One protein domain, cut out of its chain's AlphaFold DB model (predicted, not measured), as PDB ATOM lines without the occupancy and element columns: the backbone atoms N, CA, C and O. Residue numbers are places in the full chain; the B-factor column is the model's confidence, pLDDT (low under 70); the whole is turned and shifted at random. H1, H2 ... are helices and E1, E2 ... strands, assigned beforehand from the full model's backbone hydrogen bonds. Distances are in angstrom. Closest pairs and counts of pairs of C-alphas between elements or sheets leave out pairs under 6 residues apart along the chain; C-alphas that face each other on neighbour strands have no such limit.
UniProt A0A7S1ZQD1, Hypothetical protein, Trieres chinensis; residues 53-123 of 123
ATOM      1  N   PHE A  53     -28.430   6.340 -28.806       94.50
ATOM      2  CA  PHE A  53     -29.447   6.231 -27.764       94.50
ATOM      3  C   PHE A  53     -30.035   4.829 -27.814       94.50
ATOM      4  O   PHE A  53     -30.493   4.376 -28.867       94.50
ATOM      5  N   TYR A  54     -29.997   4.130 -26.689       94.00
ATOM      6  CA  TYR A  54     -30.495   2.774 -26.577       94.00
ATOM      7  C   TYR A  54     -31.349   2.641 -25.325       94.00
ATOM      8  O   TYR A  54     -30.883   2.894 -24.218       94.00
ATOM      9  N   LEU A  55     -32.585   2.194 -25.507       94.69
ATOM     10  CA  LEU A  55     -33.503   1.889 -24.423       94.69
ATOM     11  C   LEU A  55     -34.282   0.635 -24.803       94.69
ATOM     12  O   LEU A  55     -35.059   0.645 -25.758       94.69
ATOM     13  N   LYS A  56     -34.043  -0.463 -24.085       93.50
ATOM     14  CA  LYS A  56     -34.732  -1.733 -24.326       93.50
ATOM     15  C   LYS A  56     -35.303  -2.286 -23.025       93.50
ATOM     16  O   LYS A  56     -34.523  -2.475 -22.090       93.50
ATOM     17  N   PRO A  57     -36.613  -2.581 -22.970       96.12
ATOM     18  CA  PRO A  57     -37.202  -3.193 -21.793       96.12
ATOM     19  C   PRO A  57     -36.689  -4.625 -21.633       96.12
ATOM     20  O   PRO A  57     -36.472  -5.343 -22.616       96.12
ATOM     21  N   ILE A  58     -36.511  -5.035 -20.384       96.25
ATOM     22  CA  ILE A  58     -36.209  -6.402 -19.975       96.25
ATOM     23  C   ILE A  58     -37.292  -6.824 -18.985       96.25
ATOM     24  O   ILE A  58     -37.558  -6.124 -18.013       96.25
ATOM     25  N   SER A  59     -37.908  -7.971 -19.250       96.19
ATOM     26  CA  SER A  59     -38.950  -8.561 -18.415       96.19
ATOM     27  C   SER A  59     -38.786 -10.073 -18.459       96.19
ATOM     28  O   SER A  59     -39.231 -10.719 -19.406       96.19
ATOM     29  N   ASP A  60     -38.098 -10.632 -17.471       95.44
ATOM     30  CA  ASP A  60     -37.811 -12.066 -17.388       95.44
ATOM     31  C   ASP A  60     -37.557 -12.461 -15.932       95.44
ATOM     32  O   ASP A  60     -37.172 -11.622 -15.123       95.44
ATOM     33  N   LYS A  61     -37.770 -13.732 -15.578       94.94
ATOM     34  CA  LYS A  61     -37.545 -14.283 -14.226       94.94
ATOM     35  C   LYS A  61     -38.168 -13.448 -13.094       94.94
ATOM     36  O   LYS A  61     -37.618 -13.378 -11.999       94.94
ATOM     37  N   GLY A  62     -39.305 -12.804 -13.365       93.94
ATOM     38  CA  GLY A  62     -40.025 -11.970 -12.399       93.94
ATOM     39  C   GLY A  62     -39.386 -10.608 -12.101       93.94
ATOM     40  O   GLY A  62     -39.867  -9.914 -11.210       93.94
ATOM     41  N   VAL A  63     -38.337 -10.206 -12.824       96.25
ATOM     42  CA  VAL A  63     -37.730  -8.872 -12.716       96.25
ATOM     43  C   VAL A  63     -38.042  -8.023 -13.943       96.25
ATOM     44  O   VAL A  63     -38.100  -8.523 -15.068       96.25
ATOM     45  N   TYR A  64     -38.204  -6.722 -13.711       97.12
ATOM     46  CA  TYR A  64     -38.466  -5.715 -14.735       97.12
ATOM     47  C   TYR A  64     -37.344  -4.684 -14.738       97.12
ATOM     48  O   TYR A  64     -36.804  -4.330 -13.689       97.12
ATOM     49  N   GLY A  65     -36.951  -4.222 -15.918       97.69
ATOM     50  CA  GLY A  65     -35.792  -3.357 -16.051       97.69
ATOM     51  C   GLY A  65     -35.585  -2.793 -17.444       97.69
ATOM     52  O   GLY A  65     -36.329  -3.079 -18.381       97.69
ATOM     53  N   TRP A  66     -34.499  -2.044 -17.583       98.06
ATOM     54  CA  TRP A  66     -34.037  -1.486 -18.845       98.06
ATOM     55  C   TRP A  66     -32.578  -1.848 -19.092       98.06
ATOM     56  O   TRP A  66     -31.746  -1.766 -18.189       98.06
ATOM     57  N   LEU A  67     -32.254  -2.187 -20.340       97.00
ATOM     58  CA  LEU A  67     -30.910  -1.990 -20.871       97.00
ATOM     59  C   LEU A  67     -30.868  -0.607 -21.515       97.00
ATOM     60  O   LEU A  67     -31.584  -0.355 -22.488       97.00
ATOM     61  N   TYR A  68     -30.035   0.265 -20.966       97.31
ATOM     62  CA  TYR A  68     -29.998   1.682 -21.289       97.31
ATOM     63  C   TYR A  68     -28.586   2.136 -21.664       97.31
ATOM     64  O   TYR A  68     -27.602   1.657 -21.095       97.31
ATOM     65  N   ARG A  69     -28.486   3.061 -22.625       96.12
ATOM     66  CA  ARG A  69     -27.259   3.800 -22.934       96.12
ATOM     67  C   ARG A  69     -27.555   5.113 -23.656       96.12
ATOM     68  O   ARG A  69     -28.374   5.145 -24.574       96.12
ATOM     69  N   VAL A  70     -26.793   6.145 -23.306       96.38
ATOM     70  CA  VAL A  70     -26.604   7.375 -24.089       96.38
ATOM     71  C   VAL A  70     -25.118   7.478 -24.406       96.38
ATOM     72  O   VAL A  70     -24.317   7.520 -23.487       96.38
ATOM     73  N   TYR A  71     -24.717   7.486 -25.673       93.50
ATOM     74  CA  TYR A  71     -23.313   7.646 -26.056       93.50
ATOM     75  C   TYR A  71     -22.784   9.027 -25.611       93.50
ATOM     76  O   TYR A  71     -23.495  10.016 -25.801       93.50
ATOM     77  N   PRO A  72     -21.550   9.132 -25.076       95.31
ATOM     78  CA  PRO A  72     -20.525   8.088 -24.955       95.31
ATOM     79  C   PRO A  72     -20.572   7.286 -23.644       95.31
ATOM     80  O   PRO A  72     -19.664   6.492 -23.392       95.31
ATOM     81  N   GLU A  73     -21.604   7.465 -22.821       96.88
ATOM     82  CA  GLU A  73     -21.697   6.851 -21.499       96.88
ATOM     83  C   GLU A  73     -21.700   5.309 -21.555       96.88
ATOM     84  O   GLU A  73     -22.075   4.700 -22.575       96.88
ATOM     85  N   PRO A  74     -21.286   4.649 -20.454       97.06
ATOM     86  CA  PRO A  74     -21.360   3.200 -20.328       97.06
ATOM     87  C   PRO A  74     -22.788   2.666 -20.487       97.06
ATOM     88  O   PRO A  74     -23.780   3.343 -20.218       97.06
ATOM     89  N   TRP A  75     -22.892   1.393 -20.857       97.75
ATOM     90  CA  TRP A  75     -24.140   0.645 -20.783       97.75
ATOM     91  C   TRP A  75     -24.579   0.500 -19.332       97.75
ATOM     92  O   TRP A  75     -23.761   0.202 -18.463       97.75
ATOM     93  N   GLN A  76     -25.874   0.650 -19.084       98.50
ATOM     94  CA  GLN A  76     -26.475   0.498 -17.767       98.50
ATOM     95  C   GLN A  76     -27.600  -0.533 -17.814       98.50
ATOM     96  O   GLN A  76     -28.404  -0.563 -18.746       98.50
ATOM     97  N   VAL A  77     -27.665  -1.367 -16.780       98.50
ATOM     98  CA  VAL A  77     -28.831  -2.205 -16.497       98.50
ATOM     99  C   VAL A  77     -29.561  -1.580 -15.320       98.50
ATOM    100  O   VAL A  77     -28.996  -1.446 -14.231       98.50
ATOM    101  N   VAL A  78     -30.802  -1.176 -15.557       98.38
ATOM    102  CA  VAL A  78     -31.647  -0.464 -14.599       98.38
ATOM    103  C   VAL A  78     -32.744  -1.407 -14.136       98.38
ATOM    104  O   VAL A  78     -33.500  -1.910 -14.958       98.38
ATOM    105  N   LEU A  79     -32.823  -1.667 -12.838       98.19
ATOM    106  CA  LEU A  79     -33.894  -2.432 -12.210       98.19
ATOM    107  C   LEU A  79     -35.061  -1.508 -11.875       98.19
ATOM    108  O   LEU A  79     -34.848  -0.473 -11.247       98.19
ATOM    109  N   GLN A  80     -36.271  -1.927 -12.231       97.38
ATOM    110  CA  GLN A  80     -37.516  -1.281 -11.832       97.38
ATOM    111  C   GLN A  80     -38.125  -2.047 -10.658       97.38
ATOM    112  O   GLN A  80     -38.397  -3.244 -10.763       97.38
ATOM    113  N   THR A  81     -38.347  -1.366  -9.536       94.69
ATOM    114  CA  THR A  81     -39.026  -1.946  -8.367       94.69
ATOM    115  C   THR A  81     -40.237  -1.108  -7.979       94.69
ATOM    116  O   THR A  81     -40.062   0.100  -7.808       94.69
ATOM    117  N   PRO A  82     -41.426  -1.707  -7.794       92.56
ATOM    118  CA  PRO A  82     -42.559  -0.992  -7.227       92.56
ATOM    119  C   PRO A  82     -42.269  -0.643  -5.764       92.56
ATOM    120  O   PRO A  82     -41.743  -1.466  -5.013       92.56
ATOM    121  N   LYS A  83     -42.609   0.576  -5.362       91.56
ATOM    122  CA  LYS A  83     -42.528   1.072  -3.990       91.56
ATOM    123  C   LYS A  83     -43.795   1.861  -3.693       91.56
ATOM    124  O   LYS A  83     -44.296   2.558  -4.561       91.56
ATOM    125  N   GLU A  84     -44.327   1.744  -2.487       92.94
ATOM    126  CA  GLU A  84     -45.451   2.570  -2.054       92.94
ATOM    127  C   GLU A  84     -44.929   3.933  -1.581       92.94
ATOM    128  O   GLU A  84     -43.970   4.009  -0.803       92.94
ATOM    129  N   ASN A  85     -45.514   5.014  -2.091       91.00
ATOM    130  CA  ASN A  85     -45.181   6.367  -1.667       91.00
ATOM    131  C   ASN A  85     -45.915   6.726  -0.357       91.00
ATOM    132  O   ASN A  85     -46.784   6.003   0.124       91.00
ATOM    133  N   ASN A  86     -45.615   7.896   0.214       89.81
ATOM    134  CA  ASN A  86     -46.229   8.352   1.473       89.81
ATOM    135  C   ASN A  86     -47.758   8.569   1.396       89.81
ATOM    136  O   ASN A  86     -48.377   8.886   2.410       89.81
ATOM    137  N   ARG A  87     -48.363   8.465   0.207       90.69
ATOM    138  CA  ARG A  87     -49.807   8.592  -0.039       90.69
ATOM    139  C   ARG A  87     -50.491   7.242  -0.266       90.69
ATOM    140  O   ARG A  87     -51.692   7.222  -0.512       90.69
ATOM    141  N   GLY A  88     -49.748   6.140  -0.187       90.31
ATOM    142  CA  GLY A  88     -50.256   4.800  -0.463       90.31
ATOM    143  C   GLY A  88     -50.332   4.447  -1.953       90.31
ATOM    144  O   GLY A  88     -50.972   3.470  -2.332       90.31
ATOM    145  N   GLU A  89     -49.724   5.251  -2.831       93.38
ATOM    146  CA  GLU A  89     -49.722   5.007  -4.275       93.38
ATOM    147  C   GLU A  89     -48.461   4.231  -4.673       93.38
ATOM    148  O   GLU A  89     -47.368   4.488  -4.165       93.38
ATOM    149  N   LEU A  90     -48.593   3.300  -5.621       92.44
ATOM    150  CA  LEU A  90     -47.450   2.570  -6.169       92.44
ATOM    151  C   LEU A  90     -46.666   3.451  -7.152       92.44
ATOM    152  O   LEU A  90     -47.181   3.846  -8.196       92.44
ATOM    153  N   GLU A  91     -45.396   3.693  -6.845       94.06
ATOM    154  CA  GLU A  91     -44.408   4.315  -7.723       94.06
ATOM    155  C   GLU A  91     -43.369   3.289  -8.193       94.06
ATOM    156  O   GLU A  91     -43.035   2.334  -7.492       94.06
ATOM    157  N   VAL A  92     -42.837   3.477  -9.401       94.25
ATOM    158  CA  VAL A  92     -41.718   2.672  -9.900       94.25
ATOM    159  C   VAL A  92     -40.418   3.388  -9.571       94.25
ATOM    160  O   VAL A  92     -40.191   4.514 -10.005       94.25
ATOM    161  N   VAL A  93     -39.552   2.712  -8.825       94.62
ATOM    162  CA  VAL A  93     -38.207   3.191  -8.512       94.62
ATOM    163  C   VAL A  93     -37.210   2.509  -9.434       94.62
ATOM    164  O   VAL A  93     -37.038   1.287  -9.378       94.62
ATOM    165  N   ASP A  94     -36.514   3.316 -10.224       96.62
ATOM    166  CA  ASP A  94     -35.425   2.879 -11.088       96.62
ATOM    167  C   ASP A  94     -34.097   2.873 -10.318       96.62
ATOM    168  O   ASP A  94     -33.755   3.803  -9.589       96.62
ATOM    169  N   THR A  95     -33.322   1.798 -10.433       96.94
ATOM    170  CA  THR A  95     -32.021   1.663  -9.764       96.94
ATOM    171  C   THR A  95     -31.013   1.032 -10.711       96.94
ATOM    172  O   THR A  95     -31.229  -0.073 -11.201       96.94
ATOM    173  N   VAL A  96     -29.884   1.697 -10.960       97.75
ATOM    174  CA  VAL A  96     -28.794   1.109 -11.751       97.75
ATOM    175  C   VAL A  96     -28.154  -0.024 -10.949       97.75
ATOM    176  O   VAL A  96     -27.591   0.204  -9.881       97.75
ATOM    177  N   VAL A  97     -28.237  -1.253 -11.460       97.94
ATOM    178  CA  VAL A  97     -27.697  -2.458 -10.799       97.94
ATOM    179  C   VAL A  97     -26.409  -2.964 -11.441       97.94
ATOM    180  O   VAL A  97     -25.702  -3.782 -10.854       97.94
ATOM    181  N   TYR A  98     -26.094  -2.491 -12.648       98.31
ATOM    182  CA  TYR A  98     -24.871  -2.845 -13.357       98.31
ATOM    183  C   TYR A  98     -24.500  -1.781 -14.384       98.31
ATOM    184  O   TYR A  98     -25.377  -1.188 -15.014       98.31
ATOM    185  N   THR A  99     -23.196  -1.581 -14.569       98.06
ATOM    186  CA  THR A  99     -22.629  -0.736 -15.619       98.06
ATOM    187  C   THR A  99     -21.525  -1.492 -16.353       98.06
ATOM    188  O   THR A  99     -20.817  -2.298 -15.751       98.06
ATOM    189  N   SER A 100     -21.393  -1.265 -17.659       97.31
ATOM    190  CA  SER A 100     -20.369  -1.908 -18.489       97.31
ATOM    191  C   SER A 100     -19.944  -1.011 -19.646       97.31
ATOM    192  O   SER A 100     -20.747  -0.258 -20.194       97.31
ATOM    193  N   LYS A 101     -18.675  -1.107 -20.056       95.44
ATOM    194  CA  LYS A 101     -18.181  -0.441 -21.274       95.44
ATOM    195  C   LYS A 101     -18.754  -1.083 -22.535       95.44
ATOM    196  O   LYS A 101     -19.059  -0.389 -23.500       95.44
ATOM    197  N   GLU A 102     -18.927  -2.398 -22.508       93.38
ATOM    198  CA  GLU A 102     -19.483  -3.176 -23.610       93.38
ATOM    199  C   GLU A 102     -20.952  -3.492 -23.371       93.38
ATOM    200  O   GLU A 102     -21.419  -3.569 -22.229       93.38
ATOM    201  N   ARG A 103     -21.687  -3.699 -24.464       92.94
ATOM    202  CA  ARG A 103     -23.103  -4.035 -24.385       92.94
ATOM    203  C   ARG A 103     -23.270  -5.414 -23.735       92.94
ATOM    204  O   ARG A 103     -22.854  -6.396 -24.348       92.94
ATOM    205  N   PRO A 104     -23.944  -5.526 -22.576       94.62
ATOM    206  CA  PRO A 104     -24.216  -6.824 -21.981       94.62
ATOM    207  C   PRO A 104     -25.164  -7.640 -22.862       94.62
ATOM    208  O   PRO A 104     -26.054  -7.104 -23.540       94.62
ATOM    209  N   SER A 105     -25.003  -8.961 -22.817       93.00
ATOM    210  CA  SER A 105     -25.981  -9.870 -23.421       93.00
ATOM    211  C   SER A 105     -27.327  -9.784 -22.691       93.00
ATOM    212  O   SER A 105     -27.403  -9.341 -21.543       93.00
ATOM    213  N   TYR A 106     -28.408 -10.245 -23.331       92.06
ATOM    214  CA  TYR A 106     -29.725 -10.282 -22.682       92.06
ATOM    215  C   TYR A 106     -29.692 -11.102 -21.383       92.06
ATOM    216  O   TYR A 106     -30.131 -10.629 -20.338       92.06
ATOM    217  N   ASN A 107     -29.091 -12.294 -21.429       94.25
ATOM    218  CA  ASN A 107     -28.999 -13.189 -20.275       94.25
ATOM    219  C   ASN A 107     -28.145 -12.600 -19.146       94.25
ATOM    220  O   ASN A 107     -28.482 -12.762 -17.975       94.25
ATOM    221  N   GLU A 108     -27.063 -11.898 -19.488       96.69
ATOM    222  CA  GLU A 108     -26.247 -11.188 -18.505       96.69
ATOM    223  C   GLU A 108     -27.051 -10.070 -17.840       96.69
ATOM    224  O   GLU A 108     -27.090  -9.996 -16.614       96.69
ATOM    225  N   ALA A 109     -27.748  -9.243 -18.624       97.25
ATOM    226  CA  ALA A 109     -28.570  -8.166 -18.090       97.25
ATOM    227  C   ALA A 109     -29.673  -8.703 -17.158       97.25
ATOM    228  O   ALA A 109     -29.817  -8.207 -16.041       97.25
ATOM    229  N   VAL A 110     -30.372  -9.777 -17.548       97.62
ATOM    230  CA  VAL A 110     -31.350 -10.468 -16.686       97.62
ATOM    231  C   VAL A 110     -30.694 -10.966 -15.395       97.62
ATOM    232  O   VAL A 110     -31.235 -10.755 -14.311       97.62
ATOM    233  N   ALA A 111     -29.511 -11.581 -15.468       97.88
ATOM    234  CA  ALA A 111     -28.806 -12.056 -14.278       97.88
ATOM    235  C   ALA A 111     -28.450 -10.910 -13.312       97.88
ATOM    236  O   ALA A 111     -28.570 -11.068 -12.096       97.88
ATOM    237  N   LYS A 112     -28.061  -9.738 -13.834       98.06
ATOM    238  CA  LYS A 112     -27.788  -8.545 -13.017       98.06
ATOM    239  C   LYS A 112     -29.051  -7.976 -12.375       98.06
ATOM    240  O   LYS A 112     -28.994  -7.590 -11.210       98.06
ATOM    241  N   LEU A 113     -30.181  -7.973 -13.085       98.12
ATOM    242  CA  LEU A 113     -31.476  -7.576 -12.522       98.12
ATOM    243  C   LEU A 113     -31.886  -8.487 -11.361       98.12
ATOM    244  O   LEU A 113     -32.208  -7.988 -10.287       98.12
ATOM    245  N   VAL A 114     -31.797  -9.810 -11.541       97.56
ATOM    246  CA  VAL A 114     -32.106 -10.791 -10.486       97.56
ATOM    247  C   VAL A 114     -31.199 -10.596  -9.268       97.56
ATOM    248  O   VAL A 114     -31.684 -10.539  -8.140       97.56
ATOM    249  N   ALA A 115     -29.890 -10.431  -9.480       96.88
ATOM    250  CA  ALA A 115     -28.948 -10.183  -8.391       96.88
ATOM    251  C   ALA A 115     -29.223  -8.854  -7.662       96.88
ATOM    252  O   ALA A 115     -29.098  -8.781  -6.440       96.88
ATOM    253  N   GLY A 116     -29.608  -7.805  -8.394       95.81
ATOM    254  CA  GLY A 116     -29.991  -6.513  -7.824       95.81
ATOM    255  C   GLY A 116     -31.277  -6.584  -6.999       95.81
ATOM    256  O   GLY A 116     -31.330  -6.029  -5.902       95.81
ATOM    257  N   ALA A 117     -32.283  -7.318  -7.483       94.12
ATOM    258  CA  ALA A 117     -33.540  -7.533  -6.771       94.12
ATOM    259  C   ALA A 117     -33.329  -8.323  -5.469       94.12
ATOM    260  O   ALA A 117     -33.833  -7.926  -4.420       94.12
ATOM    261  N   ALA A 118     -32.512  -9.383  -5.509       92.69
ATOM    262  CA  ALA A 118     -32.181 -10.179  -4.328       92.69
ATOM    263  C   ALA A 118     -31.476  -9.357  -3.234       92.69
ATOM    264  O   ALA A 118     -31.791  -9.512  -2.058       92.69
ATOM    265  N   LYS A 119     -30.565  -8.447  -3.610       88.81
ATOM    266  CA  LYS A 119     -29.896  -7.544  -2.655       88.81
ATOM    267  C   LYS A 119     -30.862  -6.569  -1.986       88.81
ATOM    268  O   LYS A 119     -30.708  -6.305  -0.801       88.81
ATOM    269  N   LYS A 120     -31.850  -6.041  -2.719       77.81
ATOM    270  CA  LYS A 120     -32.872  -5.151  -2.142       77.81
ATOM    271  C   LYS A 120     -33.799  -5.872  -1.164       77.81
ATOM    272  O   LYS A 120     -34.247  -5.242  -0.225       77.81
ATOM    273  N   ALA A 121     -34.077  -7.160  -1.365       73.12
ATOM    274  CA  ALA A 121     -34.957  -7.926  -0.477       73.12
ATOM    275  C   ALA A 121     -34.327  -8.283   0.887       73.12
ATOM    276  O   ALA A 121     -35.023  -8.789   1.761       73.12
ATOM    277  N   GLN A 122     -33.016  -8.076   1.059       63.16
ATOM    278  CA  GLN A 122     -32.272  -8.372   2.293       63.16
ATOM    279  C   GLN A 122     -32.088  -7.152   3.215       63.16
ATOM    280  O   GLN A 122     -31.473  -7.291   4.271       63.16
ATOM    281  N   ILE A 123     -32.573  -5.977   2.802       50.44
ATOM    282  CA  ILE A 123     -32.472  -4.692   3.511       50.44
ATOM    283  C   ILE A 123     -33.886  -4.251   3.877       50.44
ATOM    284  O   ILE A 123     -34.066  -3.778   5.018       50.44
TER     285      ILE A 123
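Overview. This is residues 53 to 123 of the 123 residues of the protein "Hypothetical protein" of Trieres chinensis (UniProt A0A7S1ZQD1). A single twisted sheet of four antiparallel strands has one helix, H1, packed over one of its faces, while the other face is bare. The hairpin of E3 and E4 reaches past E2, towards the turn at residues 85 to 89, and makes the long axis. The printed part has 71 residues, with E1, E2, E3, E4 and then H1 along the chain; the sheet's order is E1 - E2 - E3 - E4, and the class is mixed, helices and strands. It is compact, with a radius of gyration of the C-alphas of 12.7 A, and elongated, spanning 39 by 22 by 19 A.

Along the chain. E1 is residues 53 to 60, from C-alpha 53 at (-29.447, 6.231, -27.764), and E2 is residues 63 to 70. E3, residues 75 to 84, is 28.4 A long, and E4, residues 90 to 100, is 30.1 A long. H1, residues 106 to 120, is 21.4 A long and ends with C-alpha 120 at (-32.872, -5.151, -2.142).

Arrangement. The strands form a meander, each the antiparallel neighbour of the one before. In the hairpin E1 and E2, at 168 degrees, N 56 and O 67 are 2.9 A apart, within hydrogen-bond range. In the hairpin E2 and E3, at 137 degrees, N 66 and O 78 are within range at 2.8 A. In the hairpin E3 and E4, at 158 degrees, N 83 and O 91 are within range at 2.8 A. The edge strands E1 and E4 are apart. H1 is on the sheet, making two layers, a helix on one face of a sheet; its closest C-alphas to E3 are Leu 113 and Leu 79, 5.7 A apart, and to E4 Gly 116 and Val 97, 5.5 A. Every O i to N i+4 pair in H1 is within hydrogen-bond range.

Size, cuts and confidence. The C-alphas farthest apart, those of Arg 87 and Glu 102, are 40.2 A apart. The printed part has no cut, and its four links are tight. Mean pLDDT of the printed part is 93.7; residues 122 to 123 are under 70.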